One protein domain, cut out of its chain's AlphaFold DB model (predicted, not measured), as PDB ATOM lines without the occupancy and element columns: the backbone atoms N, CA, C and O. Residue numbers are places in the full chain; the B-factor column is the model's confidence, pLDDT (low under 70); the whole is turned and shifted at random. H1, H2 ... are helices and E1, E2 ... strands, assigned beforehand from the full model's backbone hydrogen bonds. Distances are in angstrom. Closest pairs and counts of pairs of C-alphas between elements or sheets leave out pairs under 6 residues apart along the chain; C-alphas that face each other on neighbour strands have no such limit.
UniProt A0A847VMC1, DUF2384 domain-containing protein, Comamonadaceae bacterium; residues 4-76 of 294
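This is residues 4 to 76 of the 294 residues of the protein "DUF2384 domain-containing protein" of Comamonadaceae bacterium (UniProt A0A847VMC1). Two hairpins make a rough V: a long two-stranded ribbon, E1 and E2, and a pair of helices, H1 and H2, side by side. The ribbon meets H2 near Gly 4 and Tyr 27, and its far tip, residues 12 to 17, sticks out free. The printed part has 73 residues, with two named strands and then two named helices in the order E1, E2, H1, H2; the sheet is antiparallel, and the class is mixed, helices and strands. The whole is loose, with a radius of gyration of the C-alphas of 14.8 A, and flat, spanning 47 by 30 by 16 A.

E1, residues 4 to 10, and E2, residues 19 to 28, form a hairpin of antiparallel neighbours, their directions 165 degrees apart. N 8 and O 21 are 2.8 A apart and N 4 and O 27 are 2.9 A apart, both within hydrogen-bond range. E2 bends by 76 degrees at residue 24. The closest C-alphas of E2 and H2, residues 55 to 75, are those of Tyr 27 and Trp 70, 6.2 A apart; for E1 and H2 they are those of Gly 4 and Ile 66, 6.7 A apart. H1, residues 34 to 50, touches H2 in a helical hairpin, with a shallow tilt of 27 degrees, opposite ways; their closest C-alphas, those of Ser 48 and Gln 58, are 5.6 A apart. E1 and H1 are apart. In H1 every O i to N i+4 pair is within hydrogen-bond range; in H2, 16 of 17 are.

E1 begins at C-alpha 4, (33.480, 160.535, 11.644), and is 19.4 A long; E2 is 23.5 A long. H1 is 24.4 A long and begins at C-alpha 34, (32.013, 164.647, 2.451). H2 is 30.3 A long and ends at C-alpha 75, (33.706, 178.276, 10.568).

The two C-alphas farthest apart, those of Ala 14 and Ala 76, are 47.6 A apart. The printed part has no cut. The links E2 to H1 and H1 to H2 are tight, E1 to E2 is short, and none is long. The mean pLDDT of the printed part is 86.9, and residue 14 is under 70.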
ATOM      1  N   GLY A   4      32.199 160.935  11.065       82.75
ATOM      2  CA  GLY A   4      33.480 160.535  11.644       82.75
ATOM      3  C   GLY A   4      33.275 160.042  13.072       82.75
ATOM      4  O   GLY A   4      32.689 160.755  13.883       82.75
ATOM      5  N   THR A   5      33.737 158.835  13.388       84.06
ATOM      6  CA  THR A   5      33.726 158.297  14.754       84.06
ATOM      7  C   THR A   5      34.898 157.343  14.953       84.06
ATOM      8  O   THR A   5      35.342 156.700  13.999       84.06
ATOM      9  N   ARG A   6      35.401 157.257  16.186       83.12
ATOM     10  CA  ARG A   6      36.409 156.279  16.582       83.12
ATOM     11  C   ARG A   6      35.704 155.081  17.207       83.12
ATOM     12  O   ARG A   6      34.957 155.223  18.172       83.12
ATOM     13  N   ILE A   7      35.985 153.902  16.667       85.38
ATOM     14  CA  ILE A   7      35.541 152.625  17.226       85.38
ATOM     15  C   ILE A   7      36.746 151.982  17.905       85.38
ATOM     16  O   ILE A   7      37.808 151.855  17.294       85.38
ATOM     17  N   MET A   8      36.592 151.616  19.172       83.62
ATOM     18  CA  MET A   8      37.584 150.879  19.945       83.62
ATOM     19  C   MET A   8      37.086 149.466  20.210       83.62
ATOM     20  O   MET A   8      35.912 149.254  20.494       83.62
ATOM     21  N   GLU A   9      37.998 148.505  20.134       86.19
ATOM     22  CA  GLU A   9      37.735 147.137  20.556       86.19
ATOM     23  C   GLU A   9      38.126 146.990  22.027       86.19
ATOM     24  O   GLU A   9      39.278 147.221  22.405       86.19
ATOM     25  N   VAL A  10      37.153 146.640  22.866       83.81
ATOM     26  CA  VAL A  10      37.372 146.338  24.279       83.81
ATOM     27  C   VAL A  10      37.555 144.833  24.399       83.81
ATOM     28  O   VAL A  10      36.644 144.059  24.104       83.81
ATOM     29  N   ALA A  11      38.755 144.418  24.800       81.81
ATOM     30  CA  ALA A  11      39.094 143.011  24.955       81.81
ATOM     31  C   ALA A  11      38.285 142.349  26.082       81.81
ATOM     32  O   ALA A  11      37.880 142.993  27.051       81.81
ATOM     33  N   THR A  12      38.093 141.036  25.966       82.62
ATOM     34  CA  THR A  12      37.395 140.218  26.962       82.62
ATOM     35  C   THR A  12      38.112 140.298  28.313       82.62
ATOM     36  O   THR A  12      39.308 140.015  28.410       82.62
ATOM     37  N   GLY A  13      37.381 140.674  29.362       79.00
ATOM     38  CA  GLY A  13      37.889 140.812  30.730       79.00
ATOM     39  C   GLY A  13      37.124 139.932  31.717       79.00
ATOM     40  O   GLY A  13      36.158 139.264  31.353       79.00
ATOM     41  N   ALA A  14      37.535 139.929  32.988       57.53
ATOM     42  CA  ALA A  14      36.856 139.160  34.031       57.53
ATOM     43  C   ALA A  14      35.404 139.650  34.226       57.53
ATOM     44  O   ALA A  14      35.155 140.601  34.963       57.53
ATOM     45  N   GLY A  15      34.457 138.990  33.551       75.12
ATOM     46  CA  GLY A  15      33.018 139.264  33.621       75.12
ATOM     47  C   GLY A  15      32.450 140.177  32.527       75.12
ATOM     48  O   GLY A  15      31.277 140.528  32.624       75.12
ATOM     49  N   VAL A  16      33.231 140.555  31.506       74.44
ATOM     50  CA  VAL A  16      32.757 141.383  30.381       74.44
ATOM     51  C   VAL A  16      33.196 140.760  29.058       74.44
ATOM     52  O   VAL A  16      34.393 140.582  28.821       74.44
ATOM     53  N   ASP A  17      32.221 140.444  28.204       84.81
ATOM     54  CA  ASP A  17      32.468 139.965  26.845       84.81
ATOM     55  C   ASP A  17      33.068 141.079  25.975       84.81
ATOM     56  O   ASP A  17      32.769 142.267  26.139       84.81
ATOM     57  N   GLY A  18      33.933 140.686  25.038       87.31
ATOM     58  CA  GLY A  18      34.563 141.627  24.122       87.31
ATOM     59  C   GLY A  18      33.511 142.310  23.253       87.31
ATOM     60  O   GLY A  18      32.599 141.657  22.742       87.31
ATOM     61  N   HIS A  19      33.617 143.624  23.102       87.88
ATOM     62  CA  HIS A  19      32.661 144.409  22.329       87.88
ATOM     63  C   HIS A  19      33.325 145.635  21.704       87.88
ATOM     64  O   HIS A  19      34.453 146.005  22.035       87.88
ATOM     65  N   LEU A  20      32.616 146.247  20.758       88.62
ATOM     66  CA  LEU A  20      33.030 147.492  20.126       88.62
ATOM     67  C   LEU A  20      32.377 148.664  20.853       88.62
ATOM     68  O   LEU A  20      31.153 148.707  20.986       88.62
ATOM     69  N   GLU A  21      33.186 149.627  21.271       86.44
ATOM     70  CA  GLU A  21      32.723 150.874  21.868       86.44
ATOM     71  C   GLU A  21      33.010 152.056  20.947       86.44
ATOM     72  O   GLU A  21      34.067 152.152  20.316       86.44
ATOM     73  N   LEU A  22      32.063 152.993  20.893       85.19
ATOM     74  CA  LEU A  22      32.323 154.314  20.338       85.19
ATOM     75  C   LEU A  22      33.112 155.106  21.377       85.19
ATOM     76  O   LEU A  22      32.651 155.303  22.499       85.19
ATOM     77  N   SER A  23      34.291 155.572  20.988       79.00
ATOM     78  CA  SER A  23      35.157 156.376  21.841       79.00
ATOM     79  C   SER A  23      35.241 157.800  21.299       79.00
ATOM     80  O   SER A  23      35.369 158.015  20.095       79.00
ATOM     81  N   GLY A  24      35.153 158.793  22.183       78.88
ATOM     82  CA  GLY A  24      35.211 160.207  21.808       78.88
ATOM     83  C   GLY A  24      33.907 160.755  21.213       78.88
ATOM     84  O   GLY A  24      32.810 160.396  21.637       78.88
ATOM     85  N   ALA A  25      34.031 161.692  20.270       83.81
ATOM     86  CA  ALA A  25      32.902 162.409  19.676       83.81
ATOM     87  C   ALA A  25      32.495 161.846  18.304       83.81
ATOM     88  O   ALA A  25      33.288 161.227  17.592       83.81
ATOM     89  N   ILE A  26      31.242 162.105  17.918       88.69
ATOM     90  CA  ILE A  26      30.725 161.845  16.570       88.69
ATOM     91  C   ILE A  26      30.735 163.164  15.794       88.69
ATOM     92  O   ILE A  26      30.153 164.154  16.236       88.69
ATOM     93  N   TYR A  27      31.359 163.154  14.619       90.62
ATOM     94  CA  TYR A  27      31.535 164.318  13.755       90.62
ATOM     95  C   TYR A  27      30.650 164.199  12.504       90.62
ATOM     96  O   TYR A  27      31.051 163.563  11.524       90.62
ATOM     97  N   PRO A  28      29.425 164.756  12.511       91.75
ATOM     98  CA  PRO A  28      28.556 164.752  11.340       91.75
ATOM     99  C   PRO A  28      29.027 165.754  10.281       91.75
ATOM    100  O   PRO A  28      29.217 166.938  10.573       91.75
ATOM    101  N   PHE A  29      29.131 165.303   9.032       90.25
ATOM    102  CA  PHE A  29      29.498 166.145   7.896       90.25
ATOM    103  C   PHE A  29      28.316 166.402   6.957       90.25
ATOM    104  O   PHE A  29      27.491 165.528   6.672       90.25
ATOM    105  N   SER A  30      28.258 167.631   6.459       87.12
ATOM    106  CA  SER A  30      27.366 168.074   5.396       87.12
ATOM    107  C   SER A  30      27.728 167.400   4.076       87.12
ATOM    108  O   SER A  30      28.873 167.011   3.845       87.12
ATOM    109  N   LYS A  31      26.759 167.339   3.159       82.44
ATOM    110  CA  LYS A  31      26.957 166.764   1.823       82.44
ATOM    111  C   LYS A  31      28.068 167.439   1.015       82.44
ATOM    112  O   LYS A  31      28.729 166.766   0.234       82.44
ATOM    113  N   LEU A  32      28.284 168.735   1.228       78.12
ATOM    114  CA  LEU A  32      29.326 169.507   0.549       78.12
ATOM    115  C   LEU A  32      30.731 169.191   1.082       78.12
ATOM    116  O   LEU A  32      31.700 169.291   0.337       78.12
ATOM    117  N   ALA A  33      30.845 168.785   2.350       83.69
ATOM    118  CA  ALA A  33      32.128 168.496   2.983       83.69
ATOM    119  C   ALA A  33      32.600 167.044   2.782       83.69
ATOM    120  O   ALA A  33      33.799 166.792   2.885       83.69
ATOM    121  N   GLU A  34      31.698 166.092   2.478       88.50
ATOM    122  CA  GLU A  34      32.013 164.647   2.451       88.50
ATOM    123  C   GLU A  34      33.245 164.328   1.581       88.50
ATOM    124  O   GLU A  34      34.160 163.636   2.028       88.50
ATOM    125  N   ALA A  35      33.298 164.853   0.352       85.25
ATOM    126  CA  ALA A  35      34.383 164.562  -0.586       85.25
ATOM    127  C   ALA A  35      35.738 165.116  -0.111       85.25
ATOM    128  O   ALA A  35      36.742 164.401  -0.141       85.25
ATOM    129  N   THR A  36      35.756 166.363   0.364       84.88
ATOM    130  CA  THR A  36      36.969 167.037   0.847       84.88
ATOM    131  C   THR A  36      37.529 166.353   2.090       84.88
ATOM    132  O   THR A  36      38.724 166.070   2.147       84.88
ATOM    133  N   VAL A  37      36.666 166.010   3.051       90.25
ATOM    134  CA  VAL A  37      37.057 165.326   4.294       90.25
ATOM    135  C   VAL A  37      37.671 163.961   3.988       90.25
ATOM    136  O   VAL A  37      38.720 163.619   4.529       90.25
ATOM    137  N   LEU A  38      37.061 163.188   3.084       91.25
ATOM    138  CA  LEU A  38      37.594 161.885   2.678       91.25
ATOM    139  C   LEU A  38      38.942 162.007   1.960       91.25
ATOM    140  O   LEU A  38      39.829 161.185   2.189       91.25
ATOM    141  N   ALA A  39      39.106 163.013   1.096       90.94
ATOM    142  CA  ALA A  39      40.377 163.270   0.424       90.94
ATOM    143  C   ALA A  39      41.479 163.631   1.434       90.94
ATOM    144  O   ALA A  39      42.558 163.043   1.391       90.94
ATOM    145  N   GLN A  40      41.179 164.516   2.389       90.81
ATOM    146  CA  GLN A  40      42.115 164.923   3.436       90.81
ATOM    147  C   GLN A  40      42.485 163.754   4.359       90.81
ATOM    148  O   GLN A  40      43.664 163.541   4.629       90.81
ATOM    149  N   ALA A  41      41.510 162.945   4.785       91.88
ATOM    150  CA  ALA A  41      41.751 161.756   5.603       91.88
ATOM    151  C   ALA A  41      42.688 160.754   4.905       91.88
ATOM    152  O   ALA A  41      43.633 160.252   5.511       91.88
ATOM    153  N   ARG A  42      42.471 160.502   3.604       93.56
ATOM    154  CA  ARG A  42      43.354 159.642   2.796       93.56
ATOM    155  C   ARG A  42      44.756 160.225   2.664       93.56
ATOM    156  O   ARG A  42      45.719 159.474   2.752       93.56
ATOM    157  N   GLN A  43      44.869 161.537   2.473       93.50
ATOM    158  CA  GLN A  43      46.159 162.215   2.369       93.50
ATOM    159  C   GLN A  43      46.950 162.132   3.681       93.50
ATOM    160  O   GLN A  43      48.149 161.878   3.649       93.50
ATOM    161  N   VAL A  44      46.287 162.293   4.829       93.19
ATOM    162  CA  VAL A  44      46.913 162.152   6.153       93.19
ATOM    163  C   VAL A  44      47.389 160.719   6.388       93.19
ATOM    164  O   VAL A  44      48.522 160.514   6.815       93.19
ATOM    165  N   LEU A  45      46.567 159.722   6.052       91.06
ATOM    166  CA  LEU A  45      46.968 158.316   6.130       91.06
ATOM    167  C   LEU A  45      48.167 158.008   5.223       91.06
ATOM    168  O   LEU A  45      49.137 157.424   5.689       91.06
ATOM    169  N   ALA A  46      48.136 158.451   3.964       92.25
ATOM    170  CA  ALA A  46      49.242 158.248   3.028       92.25
ATOM    171  C   ALA A  46      50.536 158.920   3.516       92.25
ATOM    172  O   ALA A  46      51.561 158.256   3.623       92.25
ATOM    173  N   GLY A  47      50.477 160.200   3.894       93.12
ATOM    174  CA  GLY A  47      51.655 160.935   4.360       93.12
ATOM    175  C   GLY A  47      52.217 160.396   5.678       93.12
ATOM    176  O   GLY A  47      53.428 160.353   5.867       93.12
ATOM    177  N   SER A  48      51.356 159.939   6.593       90.75
ATOM    178  CA  SER A  48      51.806 159.333   7.853       90.75
ATOM    179  C   SER A  48      52.447 157.952   7.658       90.75
ATOM    180  O   SER A  48      53.384 157.618   8.386       90.75
ATOM    181  N   ALA A  49      52.000 157.189   6.654       87.94
ATOM    182  CA  ALA A  49      52.628 155.937   6.245       87.94
ATOM    183  C   ALA A  49      53.979 156.168   5.548       87.94
ATOM    184  O   ALA A  49      54.941 155.471   5.855       87.94
ATOM    185  N   GLU A  50      54.078 157.169   4.665       92.50
ATOM    186  CA  GLU A  50      55.340 157.573   4.016       92.50
ATOM    187  C   GLU A  50      56.409 158.012   5.027       92.50
ATOM    188  O   GLU A  50      57.596 157.792   4.809       92.50
ATOM    189  N   LEU A  51      55.989 158.611   6.144       92.19
ATOM    190  CA  LEU A  51      56.864 159.026   7.242       92.19
ATOM    191  C   LEU A  51      57.152 157.909   8.261       92.19
ATOM    192  O   LEU A  51      57.792 158.181   9.276       92.19
ATOM    193  N   GLU A  52      56.654 156.689   8.029       92.62
ATOM    194  CA  GLU A  52      56.814 155.526   8.915       92.62
ATOM    195  C   GLU A  52      56.441 155.815  10.383       92.62
ATOM    196  O   GLU A  52      57.054 155.310  11.328       92.62
ATOM    197  N   LEU A  53      55.423 156.654  10.605       90.69
ATOM    198  CA  LEU A  53      55.010 157.015  11.958       90.69
ATOM    199  C   LEU A  53      54.457 155.795  12.702       90.69
ATOM    200  O   LEU A  53      53.808 154.934  12.110       90.69
ATOM    201  N   HIS A  54      54.652 155.756  14.023       93.69
ATOM    202  CA  HIS A  54      54.030 154.742  14.877       93.69
ATOM    203  C   HIS A  54      52.504 154.722  14.684       93.69
ATOM    204  O   HIS A  54      51.893 155.778  14.524       93.69
ATOM    205  N   VAL A  55      51.880 153.541  14.752       86.94
ATOM    206  CA  VAL A  55      50.440 153.356  14.480       86.94
ATOM    207  C   VAL A  55      49.542 154.276  15.316       86.94
ATOM    208  O   VAL A  55      48.570 154.826  14.802       86.94
ATOM    209  N   ASP A  56      49.904 154.520  16.577       86.75
ATOM    210  CA  ASP A  56      49.181 155.467  17.434       86.75
ATOM    211  C   ASP A  56      49.287 156.910  16.921       86.75
ATOM    212  O   ASP A  56      48.283 157.612  16.881       86.75
ATOM    213  N   ASN A  57      50.456 157.331  16.430       89.00
ATOM    214  CA  ASN A  57      50.642 158.671  15.868       89.00
ATOM    215  C   ASN A  57      49.885 158.837  14.540       89.00
ATOM    216  O   ASN A  57      49.334 159.904  14.279       89.00
ATOM    217  N   GLN A  58      49.836 157.794  13.703       88.88
ATOM    218  CA  GLN A  58      49.031 157.802  12.474       88.88
ATOM    219  C   GLN A  58      47.542 157.981  12.798       88.88
ATOM    220  O   GLN A  58      46.859 158.801  12.181       88.88
ATOM    221  N   ARG A  59      47.053 157.242  13.805       86.75
ATOM    222  CA  ARG A  59      45.676 157.345  14.298       86.75
ATOM    223  C   ARG A  59      45.385 158.740  14.843       86.75
ATOM    224  O   ARG A  59      44.400 159.342  14.428       86.75
ATOM    225  N   ASP A  60      46.238 159.269  15.713       87.62
ATOM    226  CA  ASP A  60      46.018 160.566  16.355       87.62
ATOM    227  C   ASP A  60      46.024 161.716  15.326       87.62
ATOM    228  O   ASP A  60      45.205 162.633  15.405       87.62
ATOM    229  N   LEU A  61      46.881 161.642  14.296       89.81
ATOM    230  CA  LEU A  61      46.874 162.595  13.179       89.81
ATOM    231  C   LEU A  61      45.583 162.524  12.356       89.81
ATOM    232  O   LEU A  61      45.036 163.565  11.985       89.81
ATOM    233  N   LEU A  62      45.086 161.317  12.074       90.50
ATOM    234  CA  LEU A  62      43.817 161.132  11.372       90.50
ATOM    235  C   LEU A  62      42.637 161.667  12.199       90.50
ATOM    236  O   LEU A  62      41.783 162.370  11.658       90.50
ATOM    237  N   GLU A  63      42.599 161.373  13.500       88.75
ATOM    238  CA  GLU A  63      41.571 161.875  14.422       88.75
ATOM    239  C   GLU A  63      41.563 163.406  14.460       88.75
ATOM    240  O   GLU A  63      40.508 164.028  14.301       88.75
ATOM    241  N   LEU A  64      42.744 164.022  14.581       89.44
ATOM    242  CA  LEU A  64      42.886 165.474  14.569       89.44
ATOM    243  C   LEU A  64      42.422 166.082  13.239       89.44
ATOM    244  O   LEU A  64      41.750 167.115  13.242       89.44
ATOM    245  N   ALA A  65      42.735 165.445  12.107       91.06
ATOM    246  CA  ALA A  65      42.311 165.908  10.789       91.06
ATOM    247  C   ALA A  65      40.784 165.864  10.619       91.06
ATOM    248  O   ALA A  65      40.199 166.826  10.125       91.06
ATOM    249  N   ILE A  66      40.128 164.792  11.078       91.06
ATOM    250  CA  ILE A  66      38.661 164.670  11.045       91.06
ATOM    251  C   ILE A  66      38.018 165.740  11.934       91.06
ATOM    252  O   ILE A  66      37.106 166.440  11.489       91.06
ATOM    253  N   ALA A  67      38.505 165.909  13.166       90.44
ATOM    254  CA  ALA A  67      37.985 166.919  14.086       90.44
ATOM    255  C   ALA A  67      38.174 168.342  13.534       90.44
ATOM    256  O   ALA A  67      37.262 169.168  13.614       90.44
ATOM    257  N   ARG A  68      39.333 168.627  12.921       90.75
ATOM    258  CA  ARG A  68      39.611 169.920  12.288       90.75
ATOM    259  C   ARG A  68      38.692 170.178  11.102       90.75
ATOM    260  O   ARG A  68      38.090 171.241  11.052       90.75
ATOM    261  N   ALA A  69      38.521 169.202  10.213       90.12
ATOM    262  CA  ALA A  69      37.634 169.344   9.065       90.12
ATOM    263  C   ALA A  69      36.168 169.545   9.491       90.12
ATOM    264  O   ALA A  69      35.415 170.262   8.832       90.12
ATOM    265  N   TRP A  70      35.757 168.936  10.610       91.62
ATOM    266  CA  TRP A  70      34.428 169.161  11.175       91.62
ATOM    267  C   TRP A  70      34.263 170.589  11.690       91.62
ATOM    268  O   TRP A  70      33.244 171.211  11.404       91.62
ATOM    269  N   LEU A  71      35.260 171.132  12.397       90.69
ATOM    270  CA  LEU A  71      35.257 172.540  12.805       90.69
ATOM    271  C   LEU A  71      35.239 173.464  11.581       90.69
ATOM    272  O   LEU A  71      34.413 174.373  11.512       90.69
ATOM    273  N   ASP A  72      36.093 173.203  10.592       88.00
ATOM    274  CA  ASP A  72      36.199 174.021   9.384       88.00
ATOM    275  C   ASP A  72      34.866 174.084   8.626       88.00
ATOM    276  O   ASP A  72      34.512 175.140   8.121       88.00
ATOM    277  N   GLN A  73      34.055 173.024   8.619       87.12
ATOM    278  CA  GLN A  73      32.713 173.076   8.024       87.12
ATOM    279  C   GLN A  73      31.809 174.168   8.627       87.12
ATOM    280  O   GLN A  73      30.951 174.700   7.925       87.12
ATOM    281  N   TRP A  74      31.952 174.468   9.919       84.62
ATOM    282  CA  TRP A  74      31.120 175.456  10.611       84.62
ATOM    283  C   TRP A  74      31.691 176.869  10.543       84.62
ATOM    284  O   TRP A  74      30.929 177.833  10.598       84.62
ATOM    285  N   PHE A  75      33.016 176.990  10.455       85.38
ATOM    286  CA  PHE A  75      33.706 178.276  10.568       85.38
ATOM    287  C   PHE A  75      34.295 178.780   9.250       85.38
ATOM    288  O   PHE A  75      34.533 179.981   9.116       85.38
ATOM    289  N   ALA A  76      34.538 177.904   8.276       76.69
ATOM    290  CA  ALA A  76      34.999 178.317   6.962       76.69
ATOM    291  C   ALA A  76      33.835 178.916   6.158       76.69
ATOM    292  O   ALA A  76      32.701 178.431   6.244       76.69
TER     293      ALA A  76